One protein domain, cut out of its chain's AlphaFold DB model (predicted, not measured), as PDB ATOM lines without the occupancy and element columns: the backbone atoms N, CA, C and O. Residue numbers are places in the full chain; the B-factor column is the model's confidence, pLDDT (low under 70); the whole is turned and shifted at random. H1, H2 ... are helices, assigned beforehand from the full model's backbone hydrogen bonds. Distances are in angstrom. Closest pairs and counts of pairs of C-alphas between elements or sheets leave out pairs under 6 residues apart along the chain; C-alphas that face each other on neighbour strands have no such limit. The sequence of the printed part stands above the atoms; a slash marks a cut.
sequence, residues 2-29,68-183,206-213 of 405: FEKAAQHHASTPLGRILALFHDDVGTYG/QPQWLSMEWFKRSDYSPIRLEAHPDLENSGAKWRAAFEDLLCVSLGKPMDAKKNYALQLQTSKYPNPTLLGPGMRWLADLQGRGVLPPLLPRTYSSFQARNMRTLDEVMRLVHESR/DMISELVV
ATOM      1  N   PHE A   2     -13.668 -12.156  18.262       49.69
ATOM      2  CA  PHE A   2     -13.818 -13.284  19.202       49.69
ATOM      3  C   PHE A   2     -12.997 -14.556  18.901       49.69
ATOM      4  O   PHE A   2     -12.626 -15.279  19.818       49.69
ATOM      5  N   GLU A   3     -12.639 -14.831  17.645       64.06
ATOM      6  CA  GLU A   3     -11.807 -15.999  17.297       64.06
ATOM      7  C   GLU A   3     -10.369 -15.897  17.831       64.06
ATOM      8  O   GLU A   3      -9.793 -16.882  18.292       64.06
ATOM      9  N   LYS A   4      -9.813 -14.681  17.855       62.81
ATOM     10  CA  LYS A   4      -8.489 -14.416  18.428       62.81
ATOM     11  C   LYS A   4      -8.518 -14.518  19.957       62.81
ATOM     12  O   LYS A   4      -7.556 -15.002  20.547       62.81
ATOM     13  N   ALA A   5      -9.635 -14.131  20.581       58.91
ATOM     14  CA  ALA A   5      -9.880 -14.353  22.004       58.91
ATOM     15  C   ALA A   5      -9.863 -15.849  22.331       58.91
ATOM     16  O   ALA A   5      -9.116 -16.281  23.197       58.91
ATOM     17  N   ALA A   6     -10.605 -16.666  21.577       66.19
ATOM     18  CA  ALA A   6     -10.661 -18.110  21.802       66.19
ATOM     19  C   ALA A   6      -9.269 -18.769  21.734       66.19
ATOM     20  O   ALA A   6      -8.914 -19.557  22.609       66.19
ATOM     21  N   GLN A   7      -8.437 -18.383  20.761       76.00
ATOM     22  CA  GLN A   7      -7.047 -18.852  20.672       76.00
ATOM     23  C   GLN A   7      -6.205 -18.434  21.885       76.00
ATOM     24  O   GLN A   7      -5.388 -19.212  22.371       76.00
ATOM     25  N   HIS A   8      -6.425 -17.228  22.410       67.19
ATOM     26  CA  HIS A   8      -5.719 -16.716  23.586       67.19
ATOM     27  C   HIS A   8      -6.176 -17.371  24.904       67.19
ATOM     28  O   HIS A   8      -5.463 -17.331  25.910       67.19
ATOM     29  N   HIS A   9      -7.363 -17.977  24.904       68.19
ATOM     30  CA  HIS A   9      -7.914 -18.733  26.028       68.19
ATOM     31  C   HIS A   9      -7.558 -20.213  25.983       68.19
ATOM     32  O   HIS A   9      -7.539 -20.847  27.032       68.19
ATOM     33  N   ALA A  10      -7.191 -20.744  24.813       77.94
ATOM     34  CA  ALA A  10      -6.800 -22.144  24.660       77.94
ATOM     35  C   ALA A  10      -5.622 -22.550  25.567       77.94
ATOM     36  O   ALA A  10      -5.515 -23.711  25.950       77.94
ATOM     37  N   SER A  11      -4.753 -21.603  25.943       82.62
ATOM     38  CA  SER A  11      -3.637 -21.842  26.869       82.62
ATOM     39  C   SER A  11      -4.006 -21.706  28.349       82.62
ATOM     40  O   SER A  11      -3.217 -22.084  29.210       82.62
ATOM     41  N   THR A  12      -5.174 -21.141  28.667       83.81
ATOM     42  CA  THR A  12      -5.562 -20.821  30.043       83.81
ATOM     43  C   THR A  12      -6.379 -21.968  30.628       83.81
ATOM     44  O   THR A  12      -7.457 -22.259  30.110       83.81
ATOM     45  N   PRO A  13      -5.923 -22.617  31.713       88.12
ATOM     46  CA  PRO A  13      -6.687 -23.685  32.338       88.12
ATOM     47  C   PRO A  13      -8.054 -23.183  32.795       88.12
ATOM     48  O   PRO A  13      -8.159 -22.179  33.500       88.12
ATOM     49  N   LEU A  14      -9.099 -23.928  32.446       81.19
ATOM     50  CA  LEU A  14     -10.479 -23.572  32.749       81.19
ATOM     51  C   LEU A  14     -10.733 -23.338  34.249       81.19
ATOM     52  O   LEU A  14     -11.440 -22.406  34.622       81.19
ATOM     53  N   GLY A  15     -10.098 -24.134  35.114       86.62
ATOM     54  CA  GLY A  15     -10.206 -23.967  36.565       86.62
ATOM     55  C   GLY A  15      -9.776 -22.579  37.051       86.62
ATOM     56  O   GLY A  15     -10.376 -22.061  37.982       86.62
ATOM     57  N   ARG A  16      -8.806 -21.934  36.384       85.69
ATOM     58  CA  ARG A  16      -8.372 -20.569  36.736       85.69
ATOM     59  C   ARG A  16      -9.373 -19.510  36.300       85.69
ATOM     60  O   ARG A  16      -9.586 -18.551  37.025       85.69
ATOM     61  N   ILE A  17     -10.002 -19.699  35.140       83.94
ATOM     62  CA  ILE A  17     -11.062 -18.798  34.670       83.94
ATOM     63  C   ILE A  17     -12.255 -18.882  35.621       83.94
ATOM     64  O   ILE A  17     -12.763 -17.855  36.041       83.94
ATOM     65  N   LEU A  18     -12.675 -20.090  36.006       83.12
ATOM     66  CA  LEU A  18     -13.783 -20.278  36.946       83.12
ATOM     67  C   LEU A  18     -13.467 -19.732  38.343       83.12
ATOM     68  O   LEU A  18     -14.339 -19.129  38.964       83.12
ATOM     69  N   ALA A  19     -12.221 -19.871  38.806       85.31
ATOM     70  CA  ALA A  19     -11.780 -19.320  40.085       85.31
ATOM     71  C   ALA A  19     -11.917 -17.789  40.173       85.31
ATOM     72  O   ALA A  19     -12.060 -17.274  41.272       85.31
ATOM     73  N   LEU A  20     -11.932 -17.064  39.045       83.44
ATOM     74  CA  LEU A  20     -12.185 -15.616  39.046       83.44
ATOM     75  C   LEU A  20     -13.627 -15.238  39.407       83.44
ATOM     76  O   LEU A  20     -13.868 -14.105  39.807       83.44
ATOM     77  N   PHE A  21     -14.585 -16.150  39.219       78.81
ATOM     78  CA  PHE A  21     -16.017 -15.872  39.402       78.81
ATOM     79  C   PHE A  21     -16.602 -16.529  40.644       78.81
ATOM     80  O   PHE A  21     -17.684 -16.135  41.092       78.81
ATOM     81  N   HIS A  22     -15.904 -17.525  41.184       80.62
ATOM     82  CA  HIS A  22     -16.221 -18.119  42.469       80.62
ATOM     83  C   HIS A  22     -15.691 -17.223  43.590       80.62
ATOM     84  O   HIS A  22     -14.685 -17.519  44.226       80.62
ATOM     85  N   ASP A  23     -16.414 -16.130  43.840       65.94
ATOM     86  CA  ASP A  23     -16.432 -15.495  45.156       65.94
ATOM     87  C   ASP A  23     -17.183 -16.455  46.075       65.94
ATOM     88  O   ASP A  23     -18.409 -16.414  46.200       65.94
ATOM     89  N   ASP A  24     -16.470 -17.431  46.619       62.72
ATOM     90  CA  ASP A  24     -17.071 -18.445  47.466       62.72
ATOM     91  C   ASP A  24     -17.305 -17.811  48.845       62.72
ATOM     92  O   ASP A  24     -16.512 -17.922  49.777       62.72
ATOM     93  N   VAL A  25     -18.409 -17.058  48.945       58.06
ATOM     94  CA  VAL A  25     -18.799 -16.250  50.118       58.06
ATOM     95  C   VAL A  25     -18.914 -17.107  51.393       58.06
ATOM     96  O   VAL A  25     -18.939 -16.573  52.498       58.06
ATOM     97  N   GLY A  26     -18.966 -18.440  51.261       52.62
ATOM     98  CA  GLY A  26     -19.076 -19.401  52.362       52.62
ATOM     99  C   GLY A  26     -17.831 -20.251  52.653       52.62
ATOM    100  O   GLY A  26     -17.872 -21.034  53.597       52.62
ATOM    101  N   THR A  27     -16.745 -20.123  51.887       45.31
ATOM    102  CA  THR A  27     -15.562 -21.018  51.957       45.31
ATOM    103  C   THR A  27     -14.300 -20.276  52.375       45.31
ATOM    104  O   THR A  27     -13.189 -20.763  52.196       45.31
ATOM    105  N   TYR A  28     -14.468 -19.148  53.064       45.94
ATOM    106  CA  TYR A  28     -13.481 -18.638  54.020       45.94
ATOM    107  C   TYR A  28     -13.528 -19.458  55.325       45.94
ATOM    108  O   TYR A  28     -13.624 -18.921  56.425       45.94
ATOM    109  N   GLY A  29     -13.523 -20.786  55.188       41.38
ATOM    110  CA  GLY A  29     -13.334 -21.730  56.276       41.38
ATOM    111  C   GLY A  29     -11.882 -22.185  56.277       41.38
ATOM    112  O   GLY A  29     -11.489 -22.957  55.410       41.38
ATOM    113  N   GLN A  68     -23.243  -7.569  47.962       71.25
ATOM    114  CA  GLN A  68     -21.916  -7.186  47.504       71.25
ATOM    115  C   GLN A  68     -21.857  -7.535  46.017       71.25
ATOM    116  O   GLN A  68     -22.237  -8.654  45.646       71.25
ATOM    117  N   PRO A  69     -21.503  -6.581  45.144       81.44
ATOM    118  CA  PRO A  69     -21.484  -6.860  43.728       81.44
ATOM    119  C   PRO A  69     -20.430  -7.939  43.482       81.44
ATOM    120  O   PRO A  69     -19.273  -7.769  43.859       81.44
ATOM    121  N   GLN A  70     -20.844  -9.048  42.872       83.12
ATOM    122  CA  GLN A  70     -19.967 -10.178  42.564       83.12
ATOM    123  C   GLN A  70     -18.718  -9.679  41.826       83.12
ATOM    124  O   GLN A  70     -18.850  -8.882  40.892       83.12
ATOM    125  N   TRP A  71     -17.520 -10.121  42.217       86.12
ATOM    126  CA  TRP A  71     -16.292  -9.695  41.549       86.12
ATOM    127  C   TRP A  71     -16.370  -9.929  40.028       86.12
ATOM    128  O   TRP A  71     -16.896 -10.932  39.548       86.12
ATOM    129  N   LEU A  72     -15.914  -8.930  39.261       86.56
ATOM    130  CA  LEU A  72     -15.944  -8.857  37.793       86.56
ATOM    131  C   LEU A  72     -17.347  -8.780  37.181       86.56
ATOM    132  O   LEU A  72     -17.471  -8.717  35.958       86.56
ATOM    133  N   SER A  73     -18.402  -8.727  37.997       84.94
ATOM    134  CA  SER A  73     -19.741  -8.420  37.507       84.94
ATOM    135  C   SER A  73     -19.840  -6.972  37.041       84.94
ATOM    136  O   SER A  73     -19.065  -6.093  37.433       84.94
ATOM    137  N   MET A  74     -20.861  -6.707  36.234       81.44
ATOM    138  CA  MET A  74     -21.168  -5.351  35.798       81.44
ATOM    139  C   MET A  74     -21.429  -4.408  36.979       81.44
ATOM    140  O   MET A  74     -20.946  -3.278  37.004       81.44
ATOM    141  N   GLU A  75     -22.143  -4.896  37.993       84.06
ATOM    142  CA  GLU A  75     -22.422  -4.127  39.204       84.06
ATOM    143  C   GLU A  75     -21.142  -3.820  39.985       84.06
ATOM    144  O   GLU A  75     -21.054  -2.762  40.603       84.06
ATOM    145  N   TRP A  76     -20.125  -4.685  39.915       89.69
ATOM    146  CA  TRP A  76     -18.837  -4.429  40.559       89.69
ATOM    147  C   TRP A  76     -18.106  -3.287  39.863       89.69
ATOM    148  O   TRP A  76     -17.698  -2.338  40.525       89.69
ATOM    149  N   PHE A  77     -18.032  -3.298  38.530       88.31
ATOM    150  CA  PHE A  77     -17.423  -2.192  37.781       88.31
ATOM    151  C   PHE A  77     -18.164  -0.856  37.951       88.31
ATOM    152  O   PHE A  77     -17.544   0.198  37.857       88.31
ATOM    153  N   LYS A  78     -19.476  -0.890  38.209       85.19
ATOM    154  CA  LYS A  78     -20.304   0.303  38.443       85.19
ATOM    155  C   LYS A  78     -20.189   0.847  39.866       85.19
ATOM    156  O   LYS A  78     -20.096   2.057  40.062       85.19
ATOM    157  N   ARG A  79     -20.278  -0.038  40.860       87.00
ATOM    158  CA  ARG A  79     -20.502   0.327  42.269       87.00
ATOM    159  C   ARG A  79     -19.274   0.179  43.152       87.00
ATOM    160  O   ARG A  79     -19.278   0.722  44.248       87.00
ATOM    161  N   SER A  80     -18.255  -0.562  42.720       89.25
ATOM    162  CA  SER A  80     -17.027  -0.701  43.499       89.25
ATOM    163  C   SER A  80     -16.179   0.553  43.347       89.25
ATOM    164  O   SER A  80     -15.786   0.907  42.231       89.25
ATOM    165  N   ASP A  81     -15.852   1.190  44.469       89.50
ATOM    166  CA  ASP A  81     -14.900   2.310  44.538       89.50
ATOM    167  C   ASP A  81     -13.511   1.918  44.021       89.50
ATOM    168  O   ASP A  81     -12.779   2.753  43.502       89.50
ATOM    169  N   TYR A  82     -13.202   0.620  44.062       88.44
ATOM    170  CA  TYR A  82     -11.956   0.039  43.571       88.44
ATOM    171  C   TYR A  82     -12.035  -0.447  42.121       88.44
ATOM    172  O   TYR A  82     -11.085  -1.038  41.604       88.44
ATOM    173  N   SER A  83     -13.161  -0.232  41.438       91.19
ATOM    174  CA  SER A  83     -13.232  -0.543  40.016       91.19
ATOM    175  C   SER A  83     -12.333   0.415  39.220       91.19
ATOM    176  O   SER A  83     -12.332   1.620  39.476       91.19
ATOM    177  N   PRO A  84     -11.614  -0.063  38.190       89.88
ATOM    178  CA  PRO A  84     -10.770   0.806  37.365       89.88
ATOM    179  C   PRO A  84     -11.537   1.950  36.689       89.88
ATOM    180  O   PRO A  84     -10.955   2.992  36.408       89.88
ATOM    181  N   ILE A  85     -12.843   1.770  36.457       88.12
ATOM    182  CA  ILE A  85     -13.723   2.801  35.896       88.12
ATOM    183  C   ILE A  85     -13.978   3.913  36.925       88.12
ATOM    184  O   ILE A  85     -13.845   5.087  36.581       88.12
ATOM    185  N   ARG A  86     -14.293   3.574  38.186       88.38
ATOM    186  CA  ARG A  86     -14.479   4.580  39.247       88.38
ATOM    187  C   ARG A  86     -13.177   5.274  39.628       88.38
ATOM    188  O   ARG A  86     -13.180   6.491  39.776       88.38
ATOM    189  N   LEU A  87     -12.072   4.532  39.709       89.00
ATOM    190  CA  LEU A  87     -10.754   5.100  40.009       89.00
ATOM    191  C   LEU A  87     -10.280   6.084  38.933       89.00
ATOM    192  O   LEU A  87      -9.626   7.070  39.249       89.00
ATOM    193  N   GLU A  88     -10.617   5.849  37.664       85.94
ATOM    194  CA  GLU A  88     -10.337   6.808  36.592       85.94
ATOM    195  C   GLU A  88     -11.255   8.033  36.633       85.94
ATOM    196  O   GLU A  88     -10.809   9.137  36.333       85.94
ATOM    197  N   ALA A  89     -12.529   7.850  36.984       85.31
ATOM    198  CA  ALA A  89     -13.476   8.954  37.105       85.31
ATOM    199  C   ALA A  89     -13.210   9.839  38.337       85.31
ATOM    200  O   ALA A  89     -13.817  10.905  38.464       85.31
ATOM    201  N   HIS A  90     -12.335   9.404  39.248       87.00
ATOM    202  CA  HIS A  90     -12.046  10.127  40.475       87.00
ATOM    203  C   HIS A  90     -11.247  11.416  40.191       87.00
ATOM    204  O   HIS A  90     -10.181  11.344  39.571       87.00
ATOM    205  N   PRO A  91     -11.707  12.592  40.664       86.50
ATOM    206  CA  PRO A  91     -11.098  13.886  40.336       86.50
ATOM    207  C   PRO A  91      -9.650  14.013  40.830       86.50
ATOM    208  O   PRO A  91      -8.818  14.624  40.167       86.50
ATOM    209  N   ASP A  92      -9.317  13.375  41.951       89.06
ATOM    210  CA  ASP A  92      -7.956  13.427  42.502       89.06
ATOM    211  C   ASP A  92      -6.956  12.554  41.711       89.06
ATOM    212  O   ASP A  92      -5.745  12.659  41.897       89.06
ATOM    213  N   LEU A  93      -7.446  11.690  40.809       83.44
ATOM    214  CA  LEU A  93      -6.662  10.681  40.087       83.44
ATOM    215  C   LEU A  93      -6.627  10.907  38.567       83.44
ATOM    216  O   LEU A  93      -6.200  10.003  37.841       83.44
ATOM    217  N   GLU A  94      -7.018  12.090  38.071       73.06
ATOM    218  CA  GLU A  94      -7.236  12.386  36.637       73.06
ATOM    219  C   GLU A  94      -6.079  11.939  35.708       73.06
ATOM    220  O   GLU A  94      -6.318  11.510  34.579       73.06
ATOM    221  N   ASN A  95      -4.827  11.932  36.183       77.88
ATOM    222  CA  ASN A  95      -3.653  11.518  35.392       77.88
ATOM    223  C   ASN A  95      -3.223  10.047  35.576       77.88
ATOM    224  O   ASN A  95      -2.317   9.567  34.887       77.88
ATOM    225  N   SER A  96      -3.847   9.316  36.499       81.81
ATOM    226  CA  SER A  96      -3.490   7.938  36.865       81.81
ATOM    227  C   SER A  96      -4.501   6.895  36.382       81.81
ATOM    228  O   SER A  96      -4.207   5.704  36.458       81.81
ATOM    229  N   GLY A  97      -5.637   7.297  35.799       79.12
ATOM    230  CA  GLY A  97      -6.669   6.378  35.288       79.12
ATOM    231  C   GLY A  97      -6.144   5.286  34.344       79.12
ATOM    232  O   GLY A  97      -6.530   4.120  34.418       79.12
ATOM    233  N   ALA A  98      -5.182   5.637  33.490       79.69
ATOM    234  CA  ALA A  98      -4.476   4.692  32.624       79.69
ATOM    235  C   ALA A  98      -3.697   3.611  33.399       79.69
ATOM    236  O   ALA A  98      -3.674   2.446  32.997       79.69
ATOM    237  N   LYS A  99      -3.068   3.992  34.515       86.88
ATOM    238  CA  LYS A  99      -2.249   3.101  35.346       86.88
ATOM    239  C   LYS A  99      -3.120   2.080  36.067       86.88
ATOM    240  O   LYS A  99      -2.750   0.912  36.100       86.88
ATOM    241  N   TRP A 100      -4.295   2.490  36.549       87.94
ATOM    242  CA  TRP A 100      -5.241   1.594  37.221       87.94
ATOM    243  C   TRP A 100      -5.738   0.476  36.309       87.94
ATOM    244  O   TRP A 100      -5.764  -0.683  36.709       87.94
ATOM    245  N   ARG A 101      -6.049   0.794  35.048       89.75
ATOM    246  CA  ARG A 101      -6.403  -0.227  34.053       89.75
ATOM    247  C   ARG A 101      -5.267  -1.203  33.786       89.75
ATOM    248  O   ARG A 101      -5.509  -2.403  33.729       89.75
ATOM    249  N   ALA A 102      -4.047  -0.696  33.617       87.88
ATOM    250  CA  ALA A 102      -2.881  -1.534  33.362       87.88
ATOM    251  C   ALA A 102      -2.574  -2.450  34.558       87.88
ATOM    252  O   ALA A 102      -2.355  -3.641  34.366       87.88
ATOM    253  N   ALA A 103      -2.632  -1.919  35.782       90.25
ATOM    254  CA  ALA A 103      -2.454  -2.693  37.007       90.25
ATOM    255  C   ALA A 103      -3.536  -3.774  37.159       90.25
ATOM    256  O   ALA A 103      -3.232  -4.920  37.484       90.25
ATOM    257  N   PHE A 104      -4.793  -3.437  36.861       92.00
ATOM    258  CA  PHE A 104      -5.891  -4.397  36.877       92.00
ATOM    259  C   PHE A 104      -5.736  -5.483  35.803       92.00
ATOM    260  O   PHE A 104      -5.954  -6.660  36.079       92.00
ATOM    261  N   GLU A 105      -5.321  -5.117  34.587       90.25
ATOM    262  CA  GLU A 105      -4.996  -6.078  33.528       90.25
ATOM    263  C   GLU A 105      -3.868  -7.027  33.935       90.25
ATOM    264  O   GLU A 105      -3.972  -8.231  33.701       90.25
ATOM    265  N   ASP A 106      -2.809  -6.502  34.554       90.19
ATOM    266  CA  ASP A 106      -1.704  -7.308  35.064       90.19
ATOM    267  C   ASP A 106      -2.194  -8.282  36.148       90.19
ATOM    268  O   ASP A 106      -1.871  -9.467  36.088       90.19
ATOM    269  N   LEU A 107      -3.047  -7.829  37.072       90.69
ATOM    270  CA  LEU A 107      -3.654  -8.680  38.101       90.69
ATOM    271  C   LEU A 107      -4.517  -9.797  37.493       90.69
ATOM    272  O   LEU A 107      -4.423 -10.954  37.914       90.69
ATOM    273  N   LEU A 108      -5.317  -9.489  36.465       89.31
ATOM    274  CA  LEU A 108      -6.077 -10.499  35.722       89.31
ATOM    275  C   LEU A 108      -5.167 -11.466  34.955       89.31
ATOM    276  O   LEU A 108      -5.454 -12.655  34.865       89.31
ATOM    277  N   CYS A 109      -4.047 -10.997  34.410       87.56
ATOM    278  CA  CYS A 109      -3.087 -11.883  33.763       87.56
ATOM    279  C   CYS A 109      -2.451 -12.837  34.781       87.56
ATOM    280  O   CYS A 109      -2.424 -14.044  34.534       87.56
ATOM    281  N   VAL A 110      -2.018 -12.332  35.940       89.44
ATOM    282  CA  VAL A 110      -1.407 -13.136  37.012       89.44
ATOM    283  C   VAL A 110      -2.359 -14.218  37.508       89.44
ATOM    284  O   VAL A 110      -1.975 -15.388  37.564       89.44
ATOM    285  N   SER A 111      -3.610 -13.864  37.806       86.69
ATOM    286  CA  SER A 111      -4.620 -14.822  38.275       86.69
ATOM    287  C   SER A 111      -4.924 -15.903  37.230       86.69
ATOM    288  O   SER A 111      -5.068 -17.082  37.561       86.69
ATOM    289  N   LEU A 112      -4.888 -15.548  35.943       86.50
ATOM    290  CA  LEU A 112      -5.008 -16.500  34.839       86.50
ATOM    291  C   LEU A 112      -3.718 -17.293  34.554       86.50
ATOM    292  O   LEU A 112      -3.749 -18.233  33.761       86.50
ATOM    293  N   GLY A 113      -2.592 -16.980  35.203       87.44
ATOM    294  CA  GLY A 113      -1.289 -17.607  34.937       87.44
ATOM    295  C   GLY A 113      -0.597 -17.140  33.664       87.44
ATOM    296  O   GLY A 113       0.256 -17.850  33.137       87.44
ATOM    297  N   LYS A 114      -0.991 -15.982  33.145       87.12
ATOM    298  CA  LYS A 114      -0.404 -15.344  31.970       87.12
ATOM    299  C   LYS A 114       0.733 -14.410  32.404       87.12
ATOM    300  O   LYS A 114       0.694 -13.878  33.514       87.12
ATOM    301  N   PRO A 115       1.743 -14.185  31.547       85.62
ATOM    302  CA  PRO A 115       2.754 -13.172  31.818       85.62
ATOM    303  C   PRO A 115       2.117 -11.775  31.925       85.62
ATOM    304  O   PRO A 115       1.176 -11.451  31.199       85.62
ATOM    305  N   MET A 116       2.641 -10.950  32.834       85.81
ATOM    306  CA  MET A 116       2.244  -9.548  33.021       85.81
ATOM    307  C   MET A 116       2.809  -8.684  31.884       85.81
ATOM    308  O   MET A 116       3.918  -8.156  31.976       85.81
ATOM    309  N   ASP A 117       2.082  -8.585  30.772       80.19
ATOM    310  CA  ASP A 117       2.484  -7.794  29.598       80.19
ATOM    311  C   ASP A 117       1.677  -6.484  29.435       80.19
ATOM    312  O   ASP A 117       1.784  -5.832  28.388       80.19
ATOM    313  N   ALA A 118       0.884  -6.041  30.429       68.56
ATOM    314  CA  ALA A 118      -0.052  -4.919  30.244       68.56
ATOM    315  C   ALA A 118       0.641  -3.619  29.803       68.56
ATOM    316  O   ALA A 118       0.128  -2.897  28.944       68.56
ATOM    317  N   LYS A 119       1.866  -3.358  30.288       67.31
ATOM    318  CA  LYS A 119       2.658  -2.174  29.895       67.31
ATOM    319  C   LYS A 119       2.927  -2.097  28.389       67.31
ATOM    320  O   LYS A 119       2.919  -1.004  27.826       67.31
ATOM    321  N   LYS A 120       3.145  -3.235  27.719       70.75
ATOM    322  CA  LYS A 120       3.402  -3.276  26.267       70.75
ATOM    323  C   LYS A 120       2.115  -3.077  25.472       70.75
ATOM    324  O   LYS A 120       2.109  -2.358  24.475       70.75
ATOM    325  N   ASN A 121       1.023  -3.681  25.934       65.12
ATOM    326  CA  ASN A 121      -0.263  -3.646  25.240       65.12
ATOM    327  C   ASN A 121      -0.930  -2.268  25.332       65.12
ATOM    328  O   ASN A 121      -1.466  -1.781  24.338       65.12
ATOM    329  N   TYR A 122      -0.810  -1.588  26.475       63.75
ATOM    330  CA  TYR A 122      -1.381  -0.254  26.659       63.75
ATOM    331  C   TYR A 122      -0.678   0.817  25.810       63.75
ATOM    332  O   TYR A 122      -1.331   1.653  25.182       63.75
ATOM    333  N   ALA A 123       0.656   0.758  25.714       60.03
ATOM    334  CA  ALA A 123       1.425   1.669  24.865       60.03
ATOM    335  C   ALA A 123       1.033   1.539  23.383       60.03
ATOM    336  O   ALA A 123       0.913   2.540  22.674       60.03
ATOM    337  N   LEU A 124       0.750   0.314  22.929       60.31
ATOM    338  CA  LEU A 124       0.251   0.068  21.577       60.31
ATOM    339  C   LEU A 124      -1.185   0.576  21.393       60.31
ATOM    340  O   LEU A 124      -1.529   1.044  20.310       60.31
ATOM    341  N   GLN A 125      -2.026   0.539  22.426       61.91
ATOM    342  CA  GLN A 125      -3.424   0.973  22.344       61.91
ATOM    343  C   GLN A 125      -3.564   2.498  22.223       61.91
ATOM    344  O   GLN A 125      -4.396   2.978  21.451       61.91
ATOM    345  N   LEU A 126      -2.688   3.257  22.891       57.47
ATOM    346  CA  LEU A 126      -2.579   4.710  22.718       57.47
ATOM    347  C   LEU A 126      -2.106   5.092  21.305       57.47
ATOM    348  O   LEU A 126      -2.543   6.102  20.761       57.47
ATOM    349  N   GLN A 127      -1.248   4.272  20.689       55.75
ATOM    350  CA  GLN A 127      -0.680   4.549  19.363       55.75
ATOM    351  C   GLN A 127      -1.522   4.022  18.189       55.75
ATOM    352  O   GLN A 127      -1.445   4.564  17.087       55.75
ATOM    353  N   THR A 128      -2.333   2.979  18.388       49.03
ATOM    354  CA  THR A 128      -3.096   2.328  17.302       49.03
ATOM    355  C   THR A 128      -4.492   2.903  17.087       49.03
ATOM    356  O   THR A 128      -5.162   2.525  16.123       49.03
ATOM    357  N   SER A 129      -4.934   3.868  17.900       48.75
ATOM    358  CA  SER A 129      -6.195   4.583  17.670       48.75
ATOM    359  C   SER A 129      -6.069   5.606  16.530       48.75
ATOM    360  O   SER A 129      -6.230   6.806  16.717       48.75
ATOM    361  N   LYS A 130      -5.797   5.117  15.317       50.12
ATOM    362  CA  LYS A 130      -5.836   5.880  14.061       50.12
ATOM    363  C   LYS A 130      -7.258   5.987  13.481       50.12
ATOM    364  O   LYS A 130      -7.443   6.593  12.430       50.12
ATOM    365  N   TYR A 131      -8.247   5.385  14.147       45.94
ATOM    366  CA  TYR A 131      -9.659   5.462  13.776       45.94
ATOM    367  C   TYR A 131     -10.352   6.605  14.533       45.94
ATOM    368  O   TYR A 131     -10.169   6.709  15.751       45.94
ATOM    369  N   PRO A 132     -11.144   7.452  13.846       45.41
ATOM    370  CA  PRO A 132     -11.936   8.488  14.492       45.41
ATOM    371  C   PRO A 132     -12.918   7.834  15.469       45.41
ATOM    372  O   PRO A 132     -13.636   6.900  15.119       45.41
ATOM    373  N   ASN A 133     -12.882   8.306  16.713       44.78
ATOM    374  CA  ASN A 133     -13.710   7.855  17.825       44.78
ATOM    375  C   ASN A 133     -15.183   7.659  17.420       44.78
ATOM    376  O   ASN A 133     -15.800   8.628  16.973       44.78
ATOM    377  N   PRO A 134     -15.821   6.510  17.713       45.84
ATOM    378  CA  PRO A 134     -17.202   6.563  18.157       45.84
ATOM    379  C   PRO A 134     -17.178   7.289  19.508       45.84
ATOM    380  O   PRO A 134     -16.894   6.705  20.549       45.84
ATOM    381  N   THR A 135     -17.408   8.600  19.479       52.81
ATOM    382  CA  THR A 135     -17.411   9.538  20.619       52.81
ATOM    383  C   THR A 135     -18.412   9.194  21.724       52.81
ATOM    384  O   THR A 135     -18.486   9.902  22.721       52.81
ATOM    385  N   LEU A 136     -19.181   8.120  21.558       62.31
ATOM    386  CA  LEU A 136     -20.241   7.724  22.471       62.31
ATOM    387  C   LEU A 136     -19.740   6.862  23.639       62.31
ATOM    388  O   LEU A 136     -20.338   6.876  24.708       62.31
ATOM    389  N   LEU A 137     -18.642   6.123  23.452       66.75
ATOM    390  CA  LEU A 137     -18.128   5.181  24.445       66.75
ATOM    391  C   LEU A 137     -16.945   5.818  25.184       66.75
ATOM    392  O   LEU A 137     -15.887   6.043  24.592       66.75
ATOM    393  N   GLY A 138     -17.114   6.120  26.474       79.31
ATOM    394  CA  GLY A 138     -16.031   6.652  27.303       79.31
ATOM    395  C   GLY A 138     -14.793   5.731  27.314       79.31
ATOM    396  O   GLY A 138     -14.922   4.523  27.080       79.31
ATOM    397  N   PRO A 139     -13.591   6.258  27.616       78.50
ATOM    398  CA  PRO A 139     -12.344   5.485  27.606       78.50
ATOM    399  C   PRO A 139     -12.421   4.168  28.400       78.50
ATOM    400  O   PRO A 139     -11.951   3.131  27.925       78.50
ATOM    401  N   GLY A 140     -13.071   4.180  29.574       80.50
ATOM    402  CA  GLY A 140     -13.188   3.004  30.449       80.50
ATOM    403  C   GLY A 140     -14.036   1.891  29.844       80.50
ATOM    404  O   GLY A 140     -13.723   0.712  29.978       80.50
ATOM    405  N   MET A 141     -15.059   2.267  29.088       80.69
ATOM    406  CA  MET A 141     -15.966   1.326  28.452       80.69
ATOM    407  C   MET A 141     -15.365   0.669  27.217       80.69
ATOM    408  O   MET A 141     -15.525  -0.533  27.004       80.69
ATOM    409  N   ARG A 142     -14.609   1.434  26.426       83.94
ATOM    410  CA  ARG A 142     -13.832   0.873  25.316       83.94
ATOM    411  C   ARG A 142     -12.813  -0.144  25.821       83.94
ATOM    412  O   ARG A 142     -12.622  -1.179  25.191       83.94
ATOM    413  N   TRP A 143     -12.192   0.145  26.959       86.75
ATOM    414  CA  TRP A 143     -11.284  -0.777  27.624       86.75
ATOM    415  C   TRP A 143     -11.991  -2.056  28.095       86.75
ATOM    416  O   TRP A 143     -11.513  -3.147  27.802       86.75
ATOM    417  N   LEU A 144     -13.163  -1.951  28.728       85.12
ATOM    418  CA  LEU A 144     -13.941  -3.119  29.159       85.12
ATOM    419  C   LEU A 144     -14.360  -4.011  27.974       85.12
ATOM    420  O   LEU A 144     -14.212  -5.231  28.031       85.12
ATOM    421  N   ALA A 145     -14.824  -3.403  26.878       83.19
ATOM    422  CA  ALA A 145     -15.157  -4.118  25.645       83.19
ATOM    423  C   ALA A 145     -13.924  -4.803  25.031       83.19
ATOM    424  O   ALA A 145     -14.012  -5.916  24.517       83.19
ATOM    425  N   ASP A 146     -12.757  -4.168  25.119       84.12
ATOM    426  CA  ASP A 146     -11.507  -4.755  24.654       84.12
ATOM    427  C   ASP A 146     -11.057  -5.929  25.538       84.12
ATOM    428  O   ASP A 146     -10.644  -6.957  25.011       84.12
ATOM    429  N   LEU A 147     -11.230  -5.865  26.862       85.19
ATOM    430  CA  LEU A 147     -10.993  -7.016  27.744       85.19
ATOM    431  C   LEU A 147     -11.863  -8.221  27.372       85.19
ATOM    432  O   LEU A 147     -11.362  -9.345  27.339       85.19
ATOM    433  N   GLN A 148     -13.134  -7.991  27.039       83.81
ATOM    434  CA  GLN A 148     -14.023  -9.037  26.524       83.81
ATOM    435  C   GLN A 148     -13.568  -9.542  25.150       83.81
ATOM    436  O   GLN A 148     -13.522 -10.745  24.903       83.81
ATOM    437  N   GLY A 149     -13.167  -8.633  24.258       80.88
ATOM    438  CA  GLY A 149     -12.654  -8.951  22.924       80.88
ATOM    439  C   GLY A 149     -11.323  -9.709  22.935       80.88
ATOM    440  O   GLY A 149     -11.038 -10.448  21.993       80.88
ATOM    441  N   ARG A 150     -10.524  -9.568  24.001       80.31
ATOM    442  CA  ARG A 150      -9.324 -10.373  24.288       80.31
ATOM    443  C   ARG A 150      -9.651 -11.672  25.043       80.31
ATOM    444  O   ARG A 150      -8.766 -12.511  25.202       80.31
ATOM    445  N   GLY A 151     -10.898 -11.819  25.492       75.69
ATOM    446  CA  GLY A 151     -11.418 -12.918  26.306       75.69
ATOM    447  C   GLY A 151     -11.041 -12.842  27.787       75.69
ATOM    448  O   GLY A 151     -11.492 -13.674  28.567       75.69
ATOM    449  N   VAL A 152     -10.233 -11.856  28.194       80.25
ATOM    450  CA  VAL A 152      -9.761 -11.690  29.580       80.25
ATOM    451  C   VAL A 152     -10.943 -11.606  30.546       80.25
ATOM    452  O   VAL A 152     -10.890 -12.185  31.628       80.25
ATOM    453  N   LEU A 153     -12.015 -10.937  30.117       79.69
ATOM    454  CA  LEU A 153     -13.315 -10.990  30.769       79.69
ATOM    455  C   LEU A 153     -14.272 -11.883  29.968       79.69
ATOM    456  O   LEU A 153     -14.259 -11.838  28.733       79.69
ATOM    457  N   PRO A 154     -15.149 -12.652  30.636       68.94
ATOM    458  CA  PRO A 154     -16.262 -13.315  29.978       68.94
ATOM    459  C   PRO A 154     -17.188 -12.266  29.347       68.94
ATOM    460  O   PRO A 154     -17.108 -11.081  29.677       68.94
ATOM    461  N   PRO A 155     -18.093 -12.665  28.444       72.00
ATOM    462  CA  PRO A 155     -19.089 -11.752  27.896       72.00
ATOM    463  C   PRO A 155     -20.022 -11.250  29.016       72.00
ATOM    464  O   PRO A 155     -20.988 -11.913  29.387       72.00
ATOM    465  N   LEU A 156     -19.720 -10.066  29.567       64.19
ATOM    466  CA  LEU A 156     -20.474  -9.406  30.647       64.19
ATOM    467  C   LEU A 156     -21.686  -8.622  30.126       64.19
ATOM    468  O   LEU A 156     -22.258  -7.825  30.868       64.19
ATOM    469  N   LEU A 157     -22.057  -8.776  28.851       64.38
ATOM    470  CA  LEU A 157     -23.196  -8.043  28.314       64.38
ATOM    471  C   LEU A 157     -24.476  -8.533  29.008       64.38
ATOM    472  O   LEU A 157     -24.685  -9.746  29.103       64.38
ATOM    473  N   PRO A 158     -25.315  -7.631  29.548       57.09
ATOM    474  CA  PRO A 158     -26.443  -7.996  30.399       57.09
ATOM    475  C   PRO A 158     -27.374  -9.049  29.797       57.09
ATOM    476  O   PRO A 158     -27.839  -9.921  30.534       57.09
ATOM    477  N   ARG A 159     -27.618  -9.039  28.477       59.47
ATOM    478  CA  ARG A 159     -28.489 -10.043  27.847       59.47
ATOM    479  C   ARG A 159     -27.811 -11.394  27.707       59.47
ATOM    480  O   ARG A 159     -28.466 -12.417  27.918       59.47
ATOM    481  N   THR A 160     -26.509 -11.427  27.423       58.91
ATOM    482  CA  THR A 160     -25.761 -12.690  27.391       58.91
ATOM    483  C   THR A 160     -25.621 -13.248  28.800       58.91
ATOM    484  O   THR A 160     -25.963 -14.401  29.031       58.91
ATOM    485  N   TYR A 161     -25.232 -12.419  29.770       56.75
ATOM    486  CA  TYR A 161     -25.031 -12.822  31.161       56.75
ATOM    487  C   TYR A 161     -26.327 -13.266  31.849       56.75
ATOM    488  O   TYR A 161     -26.351 -14.327  32.466       56.75
ATOM    489  N   SER A 162     -27.436 -12.535  31.681       54.28
ATOM    490  CA  SER A 162     -28.742 -12.946  32.226       54.28
ATOM    491  C   SER A 162     -29.229 -14.250  31.593       54.28
ATOM    492  O   SER A 162     -29.804 -15.087  32.284       54.28
ATOM    493  N   SER A 163     -28.944 -14.472  30.305       58.41
ATOM    494  CA  SER A 163     -29.218 -15.754  29.641       58.41
ATOM    495  C   SER A 163     -28.336 -16.886  30.182       58.41
ATOM    496  O   SER A 163     -28.810 -18.016  30.312       58.41
ATOM    497  N   PHE A 164     -27.079 -16.595  30.545       55.16
ATOM    498  CA  PHE A 164     -26.180 -17.551  31.201       55.16
ATOM    499  C   PHE A 164     -26.649 -17.899  32.619       55.16
ATOM    500  O   PHE A 164     -26.717 -19.077  32.971       55.16
ATOM    501  N   GLN A 165     -27.040 -16.896  33.406       55.06
ATOM    502  CA  GLN A 165     -27.483 -17.064  34.788       55.06
ATOM    503  C   GLN A 165     -28.863 -17.738  34.876       55.06
ATOM    504  O   GLN A 165     -29.058 -18.642  35.687       55.06
ATOM    505  N   ALA A 166     -29.803 -17.380  33.993       57.47
ATOM    506  CA  ALA A 166     -31.144 -17.969  33.948       57.47
ATOM    507  C   ALA A 166     -31.144 -19.457  33.559       57.47
ATOM    508  O   ALA A 166     -32.046 -20.196  33.951       57.47
ATOM    509  N   ARG A 167     -30.133 -19.919  32.810       59.59
ATOM    510  CA  ARG A 167     -30.006 -21.330  32.413       59.59
ATOM    511  C   ARG A 167     -29.377 -22.222  33.489       59.59
ATOM    512  O   ARG A 167     -29.266 -23.418  33.253       59.59
ATOM    513  N   ASN A 168     -29.013 -21.680  34.663       54.50
ATOM    514  CA  ASN A 168     -28.383 -22.422  35.767       54.50
ATOM    515  C   ASN A 168     -27.241 -23.329  35.269       54.50
ATOM    516  O   ASN A 168     -27.143 -24.498  35.649       54.50
ATOM    517  N   MET A 169     -26.431 -22.808  34.341       56.19
ATOM    518  CA  MET A 169     -25.367 -23.586  33.719       56.19
ATOM    519  C   MET A 169     -24.287 -23.856  34.752       56.19
ATOM    520  O   MET A 169     -23.632 -22.944  35.252       56.19
ATOM    521  N   ARG A 170     -24.115 -25.135  35.084       52.47
ATOM    522  CA  ARG A 170     -23.142 -25.587  36.088       52.47
ATOM    523  C   ARG A 170     -21.766 -25.854  35.490       52.47
ATOM    524  O   ARG A 170     -20.825 -26.122  36.227       52.47
ATOM    525  N   THR A 171     -21.649 -25.833  34.162       55.19
ATOM    526  CA  THR A 171     -20.417 -26.192  33.459       55.19
ATOM    527  C   THR A 171     -20.097 -25.177  32.371       55.19
ATOM    528  O   THR A 171     -20.964 -24.759  31.606       55.19
ATOM    529  N   LEU A 172     -18.829 -24.773  32.287       53.53
ATOM    530  CA  LEU A 172     -18.383 -23.820  31.272       53.53
ATOM    531  C   LEU A 172     -18.398 -24.415  29.858       53.53
ATOM    532  O   LEU A 172     -18.485 -23.669  28.891       53.53
ATOM    533  N   ASP A 173     -18.397 -25.740  29.722       56.16
ATOM    534  CA  ASP A 173     -18.597 -26.398  28.427       56.16
ATOM    535  C   ASP A 173     -19.980 -26.063  27.851       56.16
ATOM    536  O   ASP A 173     -20.126 -25.836  26.658       56.16
ATOM    537  N   GLU A 174     -20.989 -25.906  28.711       64.44
ATOM    538  CA  GLU A 174     -22.333 -25.469  28.334       64.44
ATOM    539  C   GLU A 174     -22.372 -23.975  27.980       64.44
ATOM    540  O   GLU A 174     -23.020 -23.586  27.008       64.44
ATOM    541  N   VAL A 175     -21.602 -23.154  28.706       58.78
ATOM    542  CA  VAL A 175     -21.423 -21.718  28.435       58.78
ATOM    543  C   VAL A 175     -20.758 -21.512  27.074       58.78
ATOM    544  O   VAL A 175     -21.277 -20.791  26.225       58.78
ATOM    545  N   MET A 176     -19.635 -22.187  26.835       58.06
ATOM    546  CA  MET A 176     -18.899 -22.116  25.577       58.06
ATOM    547  C   MET A 176     -19.689 -22.762  24.444       58.06
ATOM    548  O   MET A 176     -19.716 -22.199  23.354       58.06
ATOM    549  N   ARG A 177     -20.404 -23.872  24.683       66.38
ATOM    550  CA  ARG A 177     -21.337 -24.453  23.709       66.38
ATOM    551  C   ARG A 177     -22.413 -23.453  23.322       66.38
ATOM    552  O   ARG A 177     -22.669 -23.339  22.137       66.38
ATOM    553  N   LEU A 178     -22.971 -22.678  24.254       60.25
ATOM    554  CA  LEU A 178     -23.926 -21.614  23.926       60.25
ATOM    555  C   LEU A 178     -23.304 -20.522  23.053       60.25
ATOM    556  O   LEU A 178     -23.925 -20.106  22.081       60.25
ATOM    557  N   VAL A 179     -22.084 -20.085  23.382       56.25
ATOM    558  CA  VAL A 179     -21.324 -19.111  22.575       56.25
ATOM    559  C   VAL A 179     -21.024 -19.668  21.175       56.25
ATOM    560  O   VAL A 179     -21.016 -18.932  20.187       56.25
ATOM    561  N   HIS A 180     -20.788 -20.977  21.070       57.31
ATOM    562  CA  HIS A 180     -20.589 -21.686  19.807       57.31
ATOM    563  C   HIS A 180     -21.903 -21.947  19.044       57.31
ATOM    564  O   HIS A 180     -21.896 -21.931  17.817       57.31
ATOM    565  N   GLU A 181     -23.024 -22.156  19.730       62.84
ATOM    566  CA  GLU A 181     -24.345 -22.445  19.158       62.84
ATOM    567  C   GLU A 181     -24.999 -21.155  18.646       62.84
ATOM    568  O   GLU A 181     -25.455 -21.124  17.508       62.84
ATOM    569  N   SER A 182     -24.856 -20.033  19.367       53.91
ATOM    570  CA  SER A 182     -25.193 -18.692  18.853       53.91
ATOM    571  C   SER A 182     -24.375 -18.285  17.618       53.91
ATOM    572  O   SER A 182     -24.696 -17.303  16.956       53.91
ATOM    573  N   ARG A 183     -23.298 -19.021  17.309       49.56
ATOM    574  CA  ARG A 183     -22.433 -18.834  16.132       49.56
ATOM    575  C   ARG A 183     -22.807 -19.759  14.961       49.56
ATOM    576  O   ARG A 183     -22.434 -19.449  13.832       49.56
ATOM    577  N   ASP A 206     -26.969   0.642  26.166       68.38
ATOM    578  CA  ASP A 206     -27.817   0.619  27.359       68.38
ATOM    579  C   ASP A 206     -26.940   0.723  28.618       68.38
ATOM    580  O   ASP A 206     -27.205   1.529  29.510       68.38
ATOM    581  N   MET A 207     -25.811   0.009  28.637       66.56
ATOM    582  CA  MET A 207     -24.824   0.083  29.712       66.56
ATOM    583  C   MET A 207     -24.153   1.461  29.830       66.56
ATOM    584  O   MET A 207     -23.971   1.947  30.945       66.56
ATOM    585  N   ILE A 208     -23.786   2.108  28.716       63.22
ATOM    586  CA  ILE A 208     -23.251   3.483  28.727       63.22
ATOM    587  C   ILE A 208     -24.261   4.430  29.355       63.22
ATOM    588  O   ILE A 208     -23.896   5.236  30.204       63.22
ATOM    589  N   SER A 209     -25.522   4.324  28.939       69.75
ATOM    590  CA  SER A 209     -26.594   5.208  29.397       69.75
ATOM    591  C   SER A 209     -26.804   5.118  30.910       69.75
ATOM    592  O   SER A 209     -27.212   6.093  31.530       69.75
ATOM    593  N   GLU A 210     -26.476   3.973  31.509       67.38
ATOM    594  CA  GLU A 210     -26.538   3.740  32.951       67.38
ATOM    595  C   GLU A 210     -25.240   4.126  33.696       67.38
ATOM    596  O   GLU A 210     -25.287   4.507  34.862       67.38
ATOM    597  N   LEU A 211     -24.077   4.028  33.037       60.81
ATOM    598  CA  LEU A 211     -22.755   4.359  33.596       60.81
ATOM    599  C   LEU A 211     -22.390   5.839  33.518       60.81
ATOM    600  O   LEU A 211     -21.464   6.265  34.212       60.81
ATOM    601  N   VAL A 212     -23.057   6.618  32.664       63.16
ATOM    602  CA  VAL A 212     -22.923   8.075  32.668       63.16
ATOM    603  C   VAL A 212     -23.453   8.573  34.010       63.16
ATOM    604  O   VAL A 212     -24.647   8.782  34.204       63.16
ATOM    605  N   VAL A 213     -22.521   8.714  34.952       52.88
ATOM    606  CA  VAL A 213     -22.719   9.356  36.249       52.88
ATOM    607  C   VAL A 213     -23.395  10.695  35.993       52.88
ATOM    608  O   VAL A 213     -22.937  11.456  35.136       52.88
TER     609      VAL A 213
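AT A GLANCE: This is residues 2 to 29, 68 to 183 and 206 to 213 of the 405 residues of an uncharacterized protein of Dissoconium aciculare CBS 342.82 (UniProt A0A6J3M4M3). Three helices, the long H5, the short H4 folded back beside its first half, and H7 next to H4, run side by side along nearly one line and make the core, with H7 nearest the middle. Shorter helices lie round this core in a loose shell: H6 starts beside H5 at Ala 118 and runs away from it at a steep tilt, its residues 126 to 128 sticking out, H2 is at the last residues of H5, H1 is by the end of H7, H3 makes a corner with H4, H10 is by H3 and H7, and H8 and H9 form a loosely joined pair far from H6. The printed part has 152 residues with ten named helices, H1 to H10 in order along the chain, and no named strand; the class is all helix. It is compact, with a radius of gyration of the C-alphas of 16.1 A, and spans 41 by 34 by 32 A.

IN THESE COORDINATES: The longest helix, H5, holds residues 97 to 112 and is 22.9 A from first to last C-alpha, from C-alpha 97 at (-6.669, 6.378, 35.288) to C-alpha 112 at (-5.008, -16.500, 34.839). Before it come H3, residues 74 to 79, and H4, residues 84 to 89. After it come H6, residues 118 to 128, 15.1 A long, and H7, residues 139 to 149, 15.2 A long. H1, residues 2 to 9, begins at C-alpha 2 at (-13.818, -13.284, 19.202), and H2 holds residues 14 to 19. H8, residues 158 to 166, is 11.6 A long, and H9, residues 172 to 183, is 16.4 A long. H10, residues 206 to 211, ends at C-alpha 211 at (-22.755, 4.359, 33.596).

HOW THE PARTS SIT: H4 and H5 are both hubs, each touching three other helices. They form a helical hairpin, opposite ways at a shallow tilt of 7 degrees; H5 touches H4 with residues 97 to 104 alone, and the closest C-alphas, of Glu 88 and Gly 97, are 3.9 A apart. H4 also touches H7, opposite ways at a shallow tilt of 15 degrees, with the C-alphas of Ile 85 and Gly 140 closest at 5.5 A. H5 and H7 are near each other, with 9 pairs of C-alphas within 10 A. H5 touches H6 with residues 102 to 106 alone, at a steep tilt of 50 degrees, the closest C-alphas being those of Ala 102 and Ala 118 at 5.4 A. H2 and H5 only just touch, with 3 pairs of C-alphas within 8 A; the closest are those of Arg 16 and Leu 112, 5.6 A apart. H3 and H4 touch only at the corner, where the C-alphas of Phe 77 and Ile 85 are closest at 6.5 A. H1 and H7 are close but not clearly touching, about perpendicular at 74 degrees, with the C-alphas of Phe 2 and Gly 149 closest at 5.8 A. H3 and H10 are also close but not clearly touching, the C-alphas of Lys 78 and Leu 211 being closest at 6.8 A. The same holds for H8 and H9, where the C-alphas of Phe 164 and Val 175 are closest at 6.9 A. H9 is near H2, and apart from H5 and H7. Every O i to N i+4 pair is within hydrogen-bond range in H1, H2, H3, H4, H5, H7, H8 and H10; in H6 it is 6 of 7 and in H9 7 of 8.

THE WHOLE: The two C-alphas farthest apart, those of Gly 29 and Pro 132, are 51.6 A from each other. Residues 126 to 133, of which 126 to 128 belong to H6, stand free. Residues 30 to 67 are not printed, and C-alphas 29 and 68 are 19.0 A apart across that cut; residues 184 to 205 are not printed either, with 23.1 A between C-alphas 183 and 206. Of the links that are printed whole, none is long. The mean pLDDT of the printed part is 72.3, and 70 residues are under 70, among them residues 121 to 137, 156 to 183 and 206 to 213.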